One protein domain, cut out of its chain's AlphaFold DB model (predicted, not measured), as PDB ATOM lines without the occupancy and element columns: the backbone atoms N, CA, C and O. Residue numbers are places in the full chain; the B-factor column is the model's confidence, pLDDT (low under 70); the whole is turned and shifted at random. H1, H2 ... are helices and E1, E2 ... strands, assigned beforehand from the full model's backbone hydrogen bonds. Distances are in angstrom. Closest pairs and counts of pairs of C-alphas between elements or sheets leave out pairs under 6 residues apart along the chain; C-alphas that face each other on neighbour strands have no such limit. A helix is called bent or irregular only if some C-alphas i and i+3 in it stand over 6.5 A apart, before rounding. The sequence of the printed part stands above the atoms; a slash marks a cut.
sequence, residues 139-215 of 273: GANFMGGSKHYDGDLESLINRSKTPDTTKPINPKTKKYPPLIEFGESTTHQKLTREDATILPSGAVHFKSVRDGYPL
ATOM      1  N   GLY A 139      29.680  27.680  40.166       75.38
ATOM      2  CA  GLY A 139      29.061  28.676  39.288       75.38
ATOM      3  C   GLY A 139      28.745  28.124  37.898       75.38
ATOM      4  O   GLY A 139      28.895  26.937  37.636       75.38
ATOM      5  N   ALA A 140      28.309  28.973  36.975       76.06
ATOM      6  CA  ALA A 140      27.784  28.547  35.676       76.06
ATOM      7  C   ALA A 140      28.789  27.816  34.762       76.06
ATOM      8  O   ALA A 140      28.352  27.169  33.814       76.06
ATOM      9  N   ASN A 141      30.106  27.861  35.016       74.88
ATOM     10  CA  ASN A 141      31.085  27.275  34.087       74.88
ATOM     11  C   ASN A 141      31.073  25.736  34.059       74.88
ATOM     12  O   ASN A 141      31.577  25.153  33.097       74.88
ATOM     13  N   PHE A 142      30.485  25.056  35.059       73.88
ATOM     14  CA  PHE A 142      30.276  23.603  34.955       73.88
ATOM     15  C   PHE A 142      29.314  23.264  33.807       73.88
ATOM     16  O   PHE A 142      29.464  22.216  33.171       73.88
ATOM     17  N   MET A 143      28.364  24.156  33.492       73.44
ATOM     18  CA  MET A 143      27.491  24.003  32.334       73.44
ATOM     19  C   MET A 143      28.288  24.277  31.059       73.44
ATOM     20  O   MET A 143      28.655  25.407  30.753       73.44
ATOM     21  N   GLY A 144      28.582  23.206  30.324       69.06
ATOM     22  CA  GLY A 144      29.468  23.214  29.157       69.06
ATOM     23  C   GLY A 144      30.895  22.751  29.464       69.06
ATOM     24  O   GLY A 144      31.573  22.274  28.554       69.06
ATOM     25  N   GLY A 145      31.329  22.826  30.726       68.88
ATOM     26  CA  GLY A 145      32.580  22.228  31.203       68.88
ATOM     27  C   GLY A 145      32.465  20.719  31.430       68.88
ATOM     28  O   GLY A 145      33.356  19.964  31.038       68.88
ATOM     29  N   SER A 146      31.346  20.261  31.999       76.62
ATOM     30  CA  SER A 146      31.038  18.835  32.125       76.62
ATOM     31  C   SER A 146      30.256  18.327  30.914       76.62
ATOM     32  O   SER A 146      29.237  18.898  30.526       76.62
ATOM     33  N   LYS A 147      30.708  17.203  30.346       77.50
ATOM     34  CA  LYS A 147      29.944  16.423  29.355       77.50
ATOM     35  C   LYS A 147      28.941  15.468  30.000       77.50
ATOM     36  O   LYS A 147      28.117  14.893  29.300       77.50
ATOM     37  N   HIS A 148      29.052  15.275  31.309       83.88
ATOM     38  CA  HIS A 148      28.182  14.414  32.086       83.88
ATOM     39  C   HIS A 148      27.155  15.285  32.797       83.88
ATOM     40  O   HIS A 148      27.512  16.286  33.420       83.88
ATOM     41  N   TYR A 149      25.896  14.908  32.684       88.75
ATOM     42  CA  TYR A 149      24.762  15.485  33.384       88.75
ATOM     43  C   TYR A 149      23.681  14.409  33.451       88.75
ATOM     44  O   TYR A 149      23.755  13.401  32.741       88.75
ATOM     45  N   ASP A 150      22.712  14.596  34.330       91.69
ATOM     46  CA  ASP A 150      21.581  13.691  34.455       91.69
ATOM     47  C   ASP A 150      20.695  13.747  33.198       91.69
ATOM     48  O   ASP A 150      20.464  14.809  32.617       91.69
ATOM     49  N   GLY A 151      20.226  12.584  32.749       89.69
ATOM     50  CA  GLY A 151      19.540  12.424  31.468       89.69
ATOM     51  C   GLY A 151      18.220  13.192  31.368       89.69
ATOM     52  O   GLY A 151      17.787  13.517  30.266       89.69
ATOM     53  N   ASP A 152      17.594  13.537  32.493       90.56
ATOM     54  CA  ASP A 152      16.388  14.372  32.530       90.56
ATOM     55  C   ASP A 152      16.631  15.814  32.032       90.56
ATOM     56  O   ASP A 152      15.723  16.452  31.493       90.56
ATOM     57  N   LEU A 153      17.867  16.317  32.124       91.19
ATOM     58  CA  LEU A 153      18.250  17.643  31.634       91.19
ATOM     59  C   LEU A 153      18.456  17.690  30.114       91.19
ATOM     60  O   LEU A 153      18.561  18.782  29.546       91.19
ATOM     61  N   GLU A 154      18.478  16.546  29.430       91.00
ATOM     62  CA  GLU A 154      18.777  16.445  27.995       91.00
ATOM     63  C   GLU A 154      17.850  17.328  27.144       91.00
ATOM     64  O   GLU A 154      18.308  18.082  26.281       91.00
ATOM     65  N   SER A 155      16.540  17.315  27.420       91.06
ATOM     66  CA  SER A 155      15.582  18.157  26.687       91.06
ATOM     67  C   SER A 155      15.865  19.648  26.873       91.06
ATOM     68  O   SER A 155      15.691  20.434  25.938       91.06
ATOM     69  N   LEU A 156      16.276  20.052  28.074       91.88
ATOM     70  CA  LEU A 156      16.564  21.443  28.396       91.88
ATOM     71  C   LEU A 156      17.850  21.915  27.703       91.88
ATOM     72  O   LEU A 156      17.878  22.999  27.118       91.88
ATOM     73  N   ILE A 157      18.882  21.071  27.698       90.19
ATOM     74  CA  ILE A 157      20.174  21.323  27.044       90.19
ATOM     75  C   ILE A 157      20.024  21.380  25.521       90.19
ATOM     76  O   ILE A 157      20.630  22.224  24.858       90.19
ATOM     77  N   ASN A 158      19.185  20.529  24.933       91.62
ATOM     78  CA  ASN A 158      18.903  20.596  23.500       91.62
ATOM     79  C   ASN A 158      18.227  21.920  23.120       91.62
ATOM     80  O   ASN A 158      18.608  22.549  22.128       91.62
ATOM     81  N   ARG A 159      17.312  22.429  23.956       93.00
ATOM     82  CA  ARG A 159      16.722  23.764  23.760       93.00
ATOM     83  C   ARG A 159      17.731  24.895  23.954       93.00
ATOM     84  O   ARG A 159      17.663  25.877  23.221       93.00
ATOM     85  N   SER A 160      18.716  24.758  24.842       91.12
ATOM     86  CA  SER A 160      19.768  25.778  24.994       91.12
ATOM     87  C   SER A 160      20.740  25.845  23.810       91.12
ATOM     88  O   SER A 160      21.464  26.826  23.655       91.12
ATOM     89  N   LYS A 161      20.770  24.815  22.957       89.88
ATOM     90  CA  LYS A 161      21.529  24.793  21.693       89.88
ATOM     91  C   LYS A 161      20.670  25.158  20.477       89.88
ATOM     92  O   LYS A 161      21.215  25.403  19.402       89.88
ATOM     93  N   THR A 162      19.348  25.186  20.634       93.50
ATOM     94  CA  THR A 162      18.398  25.444  19.548       93.50
ATOM     95  C   THR A 162      18.201  26.951  19.370       93.50
ATOM     96  O   THR A 162      17.810  27.613  20.332       93.50
ATOM     97  N   PRO A 163      18.443  27.513  18.170       93.12
ATOM     98  CA  PRO A 163      18.240  28.936  17.924       93.12
ATOM     99  C   PRO A 163      16.754  29.326  17.956       93.12
ATOM    100  O   PRO A 163      15.920  28.693  17.315       93.12
ATOM    101  N   ASP A 164      16.440  30.408  18.657       92.69
ATOM    102  CA  ASP A 164      15.132  31.049  18.713       92.69
ATOM    103  C   ASP A 164      15.010  32.082  17.585       92.69
ATOM    104  O   ASP A 164      15.445  33.233  17.699       92.69
ATOM    105  N   THR A 165      14.410  31.662  16.472       91.44
ATOM    106  CA  THR A 165      14.217  32.505  15.284       91.44
ATOM    107  C   THR A 165      13.167  33.599  15.474       91.44
ATOM    108  O   THR A 165      13.021  34.448  14.595       91.44
ATOM    109  N   THR A 166      12.420  33.593  16.585       89.88
ATOM    110  CA  THR A 166      11.419  34.632  16.887       89.88
ATOM    111  C   THR A 166      12.055  35.916  17.415       89.88
ATOM    112  O   THR A 166      11.452  36.988  17.345       89.88
ATOM    113  N   LYS A 167      13.292  35.829  17.914       88.75
ATOM    114  CA  LYS A 167      14.057  36.958  18.446       88.75
ATOM    115  C   LYS A 167      14.997  37.541  17.387       88.75
ATOM    116  O   LYS A 167      15.429  36.831  16.481       88.75
ATOM    117  N   PRO A 168      15.360  38.833  17.488       89.44
ATOM    118  CA  PRO A 168      16.318  39.430  16.569       89.44
ATOM    119  C   PRO A 168      17.703  38.786  16.709       89.44
ATOM    120  O   PRO A 168      18.120  38.372  17.793       89.44
ATOM    121  N   ILE A 169      18.438  38.748  15.597       91.12
ATOM    122  CA  ILE A 169      19.827  38.287  15.564       91.12
ATOM    123  C   ILE A 169      20.678  39.182  16.468       91.12
ATOM    124  O   ILE A 169      20.599  40.409  16.405       91.12
ATOM    125  N   ASN A 170      21.544  38.570  17.276       87.94
ATOM    126  CA  ASN A 170      22.494  39.323  18.080       87.94
ATOM    127  C   ASN A 170      23.540  39.986  17.156       87.94
ATOM    128  O   ASN A 170      24.259  39.279  16.441       87.94
ATOM    129  N   PRO A 171      23.682  41.324  17.182       85.19
ATOM    130  CA  PRO A 171      24.549  42.049  16.252       85.19
ATOM    131  C   PRO A 171      26.040  41.729  16.433       85.19
ATOM    132  O   PRO A 171      26.807  41.864  15.482       85.19
ATOM    133  N   LYS A 172      26.465  41.272  17.622       88.81
ATOM    134  CA  LYS A 172      27.865  40.910  17.899       88.81
ATOM    135  C   LYS A 172      28.214  39.518  17.382       88.81
ATOM    136  O   LYS A 172      29.273  39.330  16.793       88.81
ATOM    137  N   THR A 173      27.342  38.539  17.612       87.31
ATOM    138  CA  THR A 173      27.617  37.131  17.277       87.31
ATOM    139  C   THR A 173      27.069  36.716  15.914       87.31
ATOM    140  O   THR A 173      27.431  35.646  15.429       87.31
ATOM    141  N   LYS A 174      26.213  37.544  15.293       90.56
ATOM    142  CA  LYS A 174      25.492  37.263  14.038       90.56
ATOM    143  C   LYS A 174      24.674  35.963  14.087       90.56
ATOM    144  O   LYS A 174      24.463  35.321  13.062       90.56
ATOM    145  N   LYS A 175      24.225  35.562  15.281       90.44
ATOM    146  CA  LYS A 175      23.416  34.358  15.522       90.44
ATOM    147  C   LYS A 175      22.124  34.717  16.254       90.44
ATOM    148  O   LYS A 175      22.092  35.686  17.015       90.44
ATOM    149  N   TYR A 176      21.077  33.926  16.029       91.25
ATOM    150  CA  TYR A 176      19.877  33.954  16.863       91.25
ATOM    151  C   TYR A 176      20.224  33.524  18.300       91.25
ATOM    152  O   TYR A 176      21.090  32.656  18.472       91.25
ATOM    153  N   PRO A 177      19.597  34.124  19.325       91.12
ATOM    154  CA  PRO A 177      19.735  33.649  20.700       91.12
ATOM    155  C   PRO A 177      19.141  32.240  20.839       91.12
ATOM    156  O   PRO A 177      18.326  31.851  20.007       91.12
ATOM    157  N   PRO A 178      19.524  31.455  21.853       93.50
ATOM    158  CA  PRO A 178      18.924  30.145  22.078       93.50
ATOM    159  C   PRO A 178      17.498  30.249  22.645       93.50
ATOM    160  O   PRO A 178      17.129  31.273  23.228       93.50
ATOM    161  N   LEU A 179      16.707  29.174  22.525       94.06
ATOM    162  CA  LEU A 179      15.399  29.071  23.192       94.06
ATOM    163  C   LEU A 179      15.556  29.180  24.709       94.06
ATOM    164  O   LEU A 179      14.776  29.872  25.358       94.06
ATOM    165  N   ILE A 180      16.579  28.524  25.260       93.88
ATOM    166  CA  ILE A 180      16.912  28.571  26.684       93.88
ATOM    167  C   ILE A 180      18.275  29.229  26.866       93.88
ATOM    168  O   ILE A 180      19.281  28.756  26.341       93.88
ATOM    169  N   GLU A 181      18.305  30.306  27.638       91.44
ATOM    170  CA  GLU A 181      19.529  30.978  28.056       91.44
ATOM    171  C   GLU A 181      19.827  30.631  29.515       91.44
ATOM    172  O   GLU A 181      18.953  30.728  30.375       91.44
ATOM    173  N   PHE A 182      21.057  30.209  29.797       90.12
ATOM    174  CA  PHE A 182      21.514  29.962  31.159       90.12
ATOM    175  C   PHE A 182      22.387  31.108  31.651       90.12
ATOM    176  O   PHE A 182      23.217  31.627  30.904       90.12
ATOM    177  N   GLY A 183      22.278  31.436  32.936       88.25
ATOM    178  CA  GLY A 183      23.116  32.469  33.531       88.25
ATOM    179  C   GLY A 183      22.909  32.651  35.026       88.25
ATOM    180  O   GLY A 183      22.177  31.903  35.679       88.25
ATOM    181  N   GLU A 184      23.604  33.649  35.571       86.44
ATOM    182  CA  GLU A 184      23.613  33.969  37.007       86.44
ATOM    183  C   GLU A 184      22.969  35.324  37.332       86.44
ATOM    184  O   GLU A 184      22.876  35.713  38.496       86.44
ATOM    185  N   SER A 185      22.560  36.088  36.313       85.25
ATOM    186  CA  SER A 185      22.020  37.429  36.536       85.25
ATOM    187  C   SER A 185      20.634  37.377  37.177       85.25
ATOM    188  O   SER A 185      19.903  36.390  37.090       85.25
ATOM    189  N   THR A 186      20.225  38.500  37.764       82.50
ATOM    190  CA  THR A 186      18.889  38.684  38.352       82.50
ATOM    191  C   THR A 186      17.746  38.536  37.345       82.50
ATOM    192  O   THR A 186      16.608  38.335  37.752       82.50
ATOM    193  N   THR A 187      18.034  38.610  36.042       86.69
ATOM    194  CA  THR A 187      17.057  38.404  34.964       86.69
ATOM    195  C   THR A 187      16.793  36.926  34.661       86.69
ATOM    196  O   THR A 187      15.863  36.625  33.917       86.69
ATOM    197  N   HIS A 188      17.587  36.004  35.219       91.75
ATOM    198  CA  HIS A 188      17.383  34.565  35.074       91.75
ATOM    199  C   HIS A 188      16.439  34.036  36.156       91.75
ATOM    200  O   HIS A 188      16.588  34.326  37.345       91.75
ATOM    201  N   GLN A 189      15.473  33.220  35.742       92.06
ATOM    202  CA  GLN A 189      14.449  32.675  36.623       92.06
ATOM    203  C   GLN A 189      15.017  31.534  37.465       92.06
ATOM    204  O   GLN A 189      15.631  30.602  36.942       92.06
ATOM    205  N   LYS A 190      14.799  31.597  38.781       92.62
ATOM    206  CA  LYS A 190      15.090  30.493  39.700       92.62
ATOM    207  C   LYS A 190      13.881  29.569  39.732       92.62
ATOM    208  O   LYS A 190      12.899  29.858  40.407       92.62
ATOM    209  N   LEU A 191      13.971  28.493  38.973       92.06
ATOM    210  CA  LEU A 191      12.955  27.456  38.857       92.06
ATOM    211  C   LEU A 191      13.335  26.230  39.688       92.06
ATOM    212  O   LEU A 191      14.506  26.069  40.060       92.06
ATOM    213  N   THR A 192      12.360  25.363  39.953       92.31
ATOM    214  CA  THR A 192      12.662  23.977  40.316       92.31
ATOM    215  C   THR A 192      13.237  23.252  39.098       92.31
ATOM    216  O   THR A 192      13.111  23.718  37.960       92.31
ATOM    217  N   ARG A 193      13.890  22.111  39.321       86.69
ATOM    218  CA  ARG A 193      14.456  21.306  38.235       86.69
ATOM    219  C   ARG A 193      13.378  20.820  37.266       86.69
ATOM    220  O   ARG A 193      13.534  20.961  36.057       86.69
ATOM    221  N   GLU A 194      12.262  20.343  37.803       89.81
ATOM    222  CA  GLU A 194      11.103  19.887  37.033       89.81
ATOM    223  C   GLU A 194      10.562  21.017  36.143       89.81
ATOM    224  O   GLU A 194      10.488  20.862  34.922       89.81
ATOM    225  N   ASP A 195      10.322  22.198  36.718       92.50
ATOM    226  CA  ASP A 195       9.837  23.368  35.973       92.50
ATOM    227  C   ASP A 195      10.828  23.818  34.891       92.50
ATOM    228  O   ASP A 195      10.438  24.171  33.774       92.50
ATOM    229  N   ALA A 196      12.130  23.779  35.191       90.06
ATOM    230  CA  ALA A 196      13.165  24.104  34.219       90.06
ATOM    231  C   ALA A 196      13.137  23.126  33.034       90.06
ATOM    232  O   ALA A 196      13.201  23.560  31.884       90.06
ATOM    233  N   THR A 197      12.987  21.819  33.279       88.25
ATOM    234  CA  THR A 197      12.989  20.787  32.224       88.25
ATOM    235  C   THR A 197      11.787  20.830  31.286       88.25
ATOM    236  O   THR A 197      11.886  20.328  30.164       88.25
ATOM    237  N   ILE A 198      10.684  21.482  31.658       92.06
ATOM    238  CA  ILE A 198       9.506  21.645  30.786       92.06
ATOM    239  C   ILE A 198       9.419  23.025  30.124       92.06
ATOM    240  O   ILE A 198       8.614  23.211  29.210       92.06
ATOM    241  N   LEU A 199      10.256  23.986  30.530       92.12
ATOM    242  CA  LEU A 199      10.218  25.350  30.007       92.12
ATOM    243  C   LEU A 199      10.513  25.375  28.489       92.12
ATOM    244  O   LEU A 199      11.592  24.938  28.077       92.12
ATOM    245  N   PRO A 200       9.604  25.903  27.641       90.38
ATOM    246  CA  PRO A 200       9.790  25.896  26.190       90.38
ATOM    247  C   PRO A 200      10.836  26.917  25.721       90.38
ATOM    248  O   PRO A 200      11.619  26.623  24.817       90.38
ATOM    249  N   SER A 201      10.868  28.101  26.336       93.00
ATOM    250  CA  SER A 201      11.881  29.131  26.108       93.00
ATOM    251  C   SER A 201      11.972  30.088  27.302       93.00
ATOM    252  O   SER A 201      11.005  30.263  28.045       93.00
ATOM    253  N   GLY A 202      13.134  30.707  27.511       92.56
ATOM    254  CA  GLY A 202      13.355  31.652  28.606       92.56
ATOM    255  C   GLY A 202      14.784  31.673  29.140       92.56
ATOM    256  O   GLY A 202      15.681  31.038  28.594       92.56
ATOM    257  N   ALA A 203      14.982  32.428  30.218       92.44
ATOM    258  CA  ALA A 203      16.260  32.552  30.911       92.44
ATOM    259  C   ALA A 203      16.203  31.773  32.233       92.44
ATOM    260  O   ALA A 203      15.421  32.121  33.119       92.44
ATOM    261  N   VAL A 204      17.022  30.733  32.375       92.88
ATOM    262  CA  VAL A 204      17.054  29.828  33.533       92.88
ATOM    263  C   VAL A 204      18.313  30.075  34.353       92.88
ATOM    264  O   VAL A 204      19.430  30.104  33.837       92.88
ATOM    265  N   HIS A 205      18.148  30.242  35.660       92.81
ATOM    266  CA  HIS A 205      19.279  30.430  36.554       92.81
ATOM    267  C   HIS A 205      20.004  29.093  36.759       92.81
ATOM    268  O   HIS A 205      19.376  28.098  37.105       92.81
ATOM    269  N   PHE A 206      21.333  29.054  36.634       87.94
ATOM    270  CA  PHE A 206      22.089  27.786  36.655       87.94
ATOM    271  C   PHE A 206      21.869  26.932  37.920       87.94
ATOM    272  O   PHE A 206      21.837  25.707  37.861       87.94
ATOM    273  N   LYS A 207      21.677  27.580  39.080       90.94
ATOM    274  CA  LYS A 207      21.334  26.914  40.350       90.94
ATOM    275  C   LYS A 207      20.099  26.010  40.269       90.94
ATOM    276  O   LYS A 207      20.028  25.079  41.058       90.94
ATOM    277  N   SER A 208      19.172  26.261  39.344       91.50
ATOM    278  CA  SER A 208      17.962  25.452  39.146       91.50
ATOM    279  C   SER A 208      18.224  24.060  38.585       91.50
ATOM    280  O   SER A 208      17.344  23.214  38.654       91.50
ATOM    281  N   VAL A 209      19.409  23.827  38.016       90.00
ATOM    282  CA  VAL A 209      19.786  22.545  37.398       90.00
ATOM    283  C   VAL A 209      21.098  21.996  37.956       90.00
ATOM    284  O   VAL A 209      21.634  21.019  37.448       90.00
ATOM    285  N   ARG A 210      21.660  22.645  38.983       89.06
ATOM    286  CA  ARG A 210      23.010  22.374  39.495       89.06
ATOM    287  C   ARG A 210      23.166  20.956  40.041       89.06
ATOM    288  O   ARG A 210      24.228  20.366  39.895       89.06
ATOM    289  N   ASP A 211      22.137  20.443  40.695       89.31
ATOM    290  CA  ASP A 211      22.076  19.093  41.260       89.31
ATOM    291  C   ASP A 211      22.107  17.989  40.190       89.31
ATOM    292  O   ASP A 211      22.494  16.865  40.491       89.31
ATOM    293  N   GLY A 212      21.756  18.312  38.943       88.81
ATOM    294  CA  GLY A 212      21.859  17.403  37.800       88.81
ATOM    295  C   GLY A 212      23.229  17.392  37.115       88.81
ATOM    296  O   GLY A 212      23.387  16.708  36.106       88.81
ATOM    297  N   TYR A 213      24.225  18.127  37.622       88.75
ATOM    298  CA  TYR A 213      25.586  18.126  37.079       88.75
ATOM    299  C   TYR A 213      26.615  17.661  38.117       88.75
ATOM    300  O   TYR A 213      26.576  18.092  39.272       88.75
ATOM    301  N   PRO A 214      27.623  16.868  37.711       86.56
ATOM    302  CA  PRO A 214      28.839  16.754  38.488       86.56
ATOM    303  C   PRO A 214      29.560  18.106  38.451       86.56
ATOM    304  O   PRO A 214      29.863  18.653  37.391       86.56
ATOM    305  N   LEU A 215      29.858  18.639  39.632       86.50
ATOM    306  CA  LEU A 215      30.568  19.914  39.790       86.50
ATOM    307  C   LEU A 215      32.078  19.789  39.558       86.50
ATOM    308  O   LEU A 215      32.803  20.773  39.666       86.50
TER     309      LEU A 215
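What this domain is: This is residues 139 to 215 of the 273 residues of an uncharacterized protein of Spirosoma pollinicola (UniProt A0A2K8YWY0). A domain of little regular structure: loops surround two short parallel strands, E1 and E2, with H2 packed by its later residues on E1 and H3 on H2. H1 lies away from these, and the loop of residues 162 to 179 makes one end of the longest axis. The 77 printed residues, 29 in named elements, run H1 H2 E1 H3 E2, mixed in class and compact: radius of gyration of the C-alphas 12.3 A, spans 34 by 24 by 23 A.

How they stand to each other: E1, residues 180 to 183, and E2, residues 202 to 205, are parallel neighbours at 31 degrees; N 204 and O 181, 2.8 A apart, are within hydrogen-bond range. With H3, residues 193 to 198, between them they form a strand-helix-strand unit, its crossover left-handed. H2, residues 151 to 161, touches H3 at a steep tilt of 54 degrees, the same way; the closest C-alphas, Leu 156 and Thr 197, are 5.3 A apart. The closest C-alphas of H2 and E1, Ser 160 and Ile 180, are 4.3 A apart. H1, residues 142 to 145, is apart from H2, H3, E1 and E2. Every O i to N i+4 pair is within range in H3, 5 of 7 in H2; H1 is too short for one. H2 is irregular: C-alphas 152 and 155 are 7.0 A apart.

Where its parts are: H2 spans 15.9 A, E1 and E2 10.0 A each, H3 9.0 A and H1 4.6 A. H1 begins at C-alpha 142 (30.276, 23.603, 34.955); E2 ends at C-alpha 205 (19.279, 30.430, 36.554).

The domain as a whole: The printed part has no cut. The C-alphas farthest apart, Pro 171 and Asp 211, are 34.0 A apart. The link from H2 to E1, 18 residues, is long. The mean pLDDT of the printed part is 88.3; residues 144 to 145 are under 70.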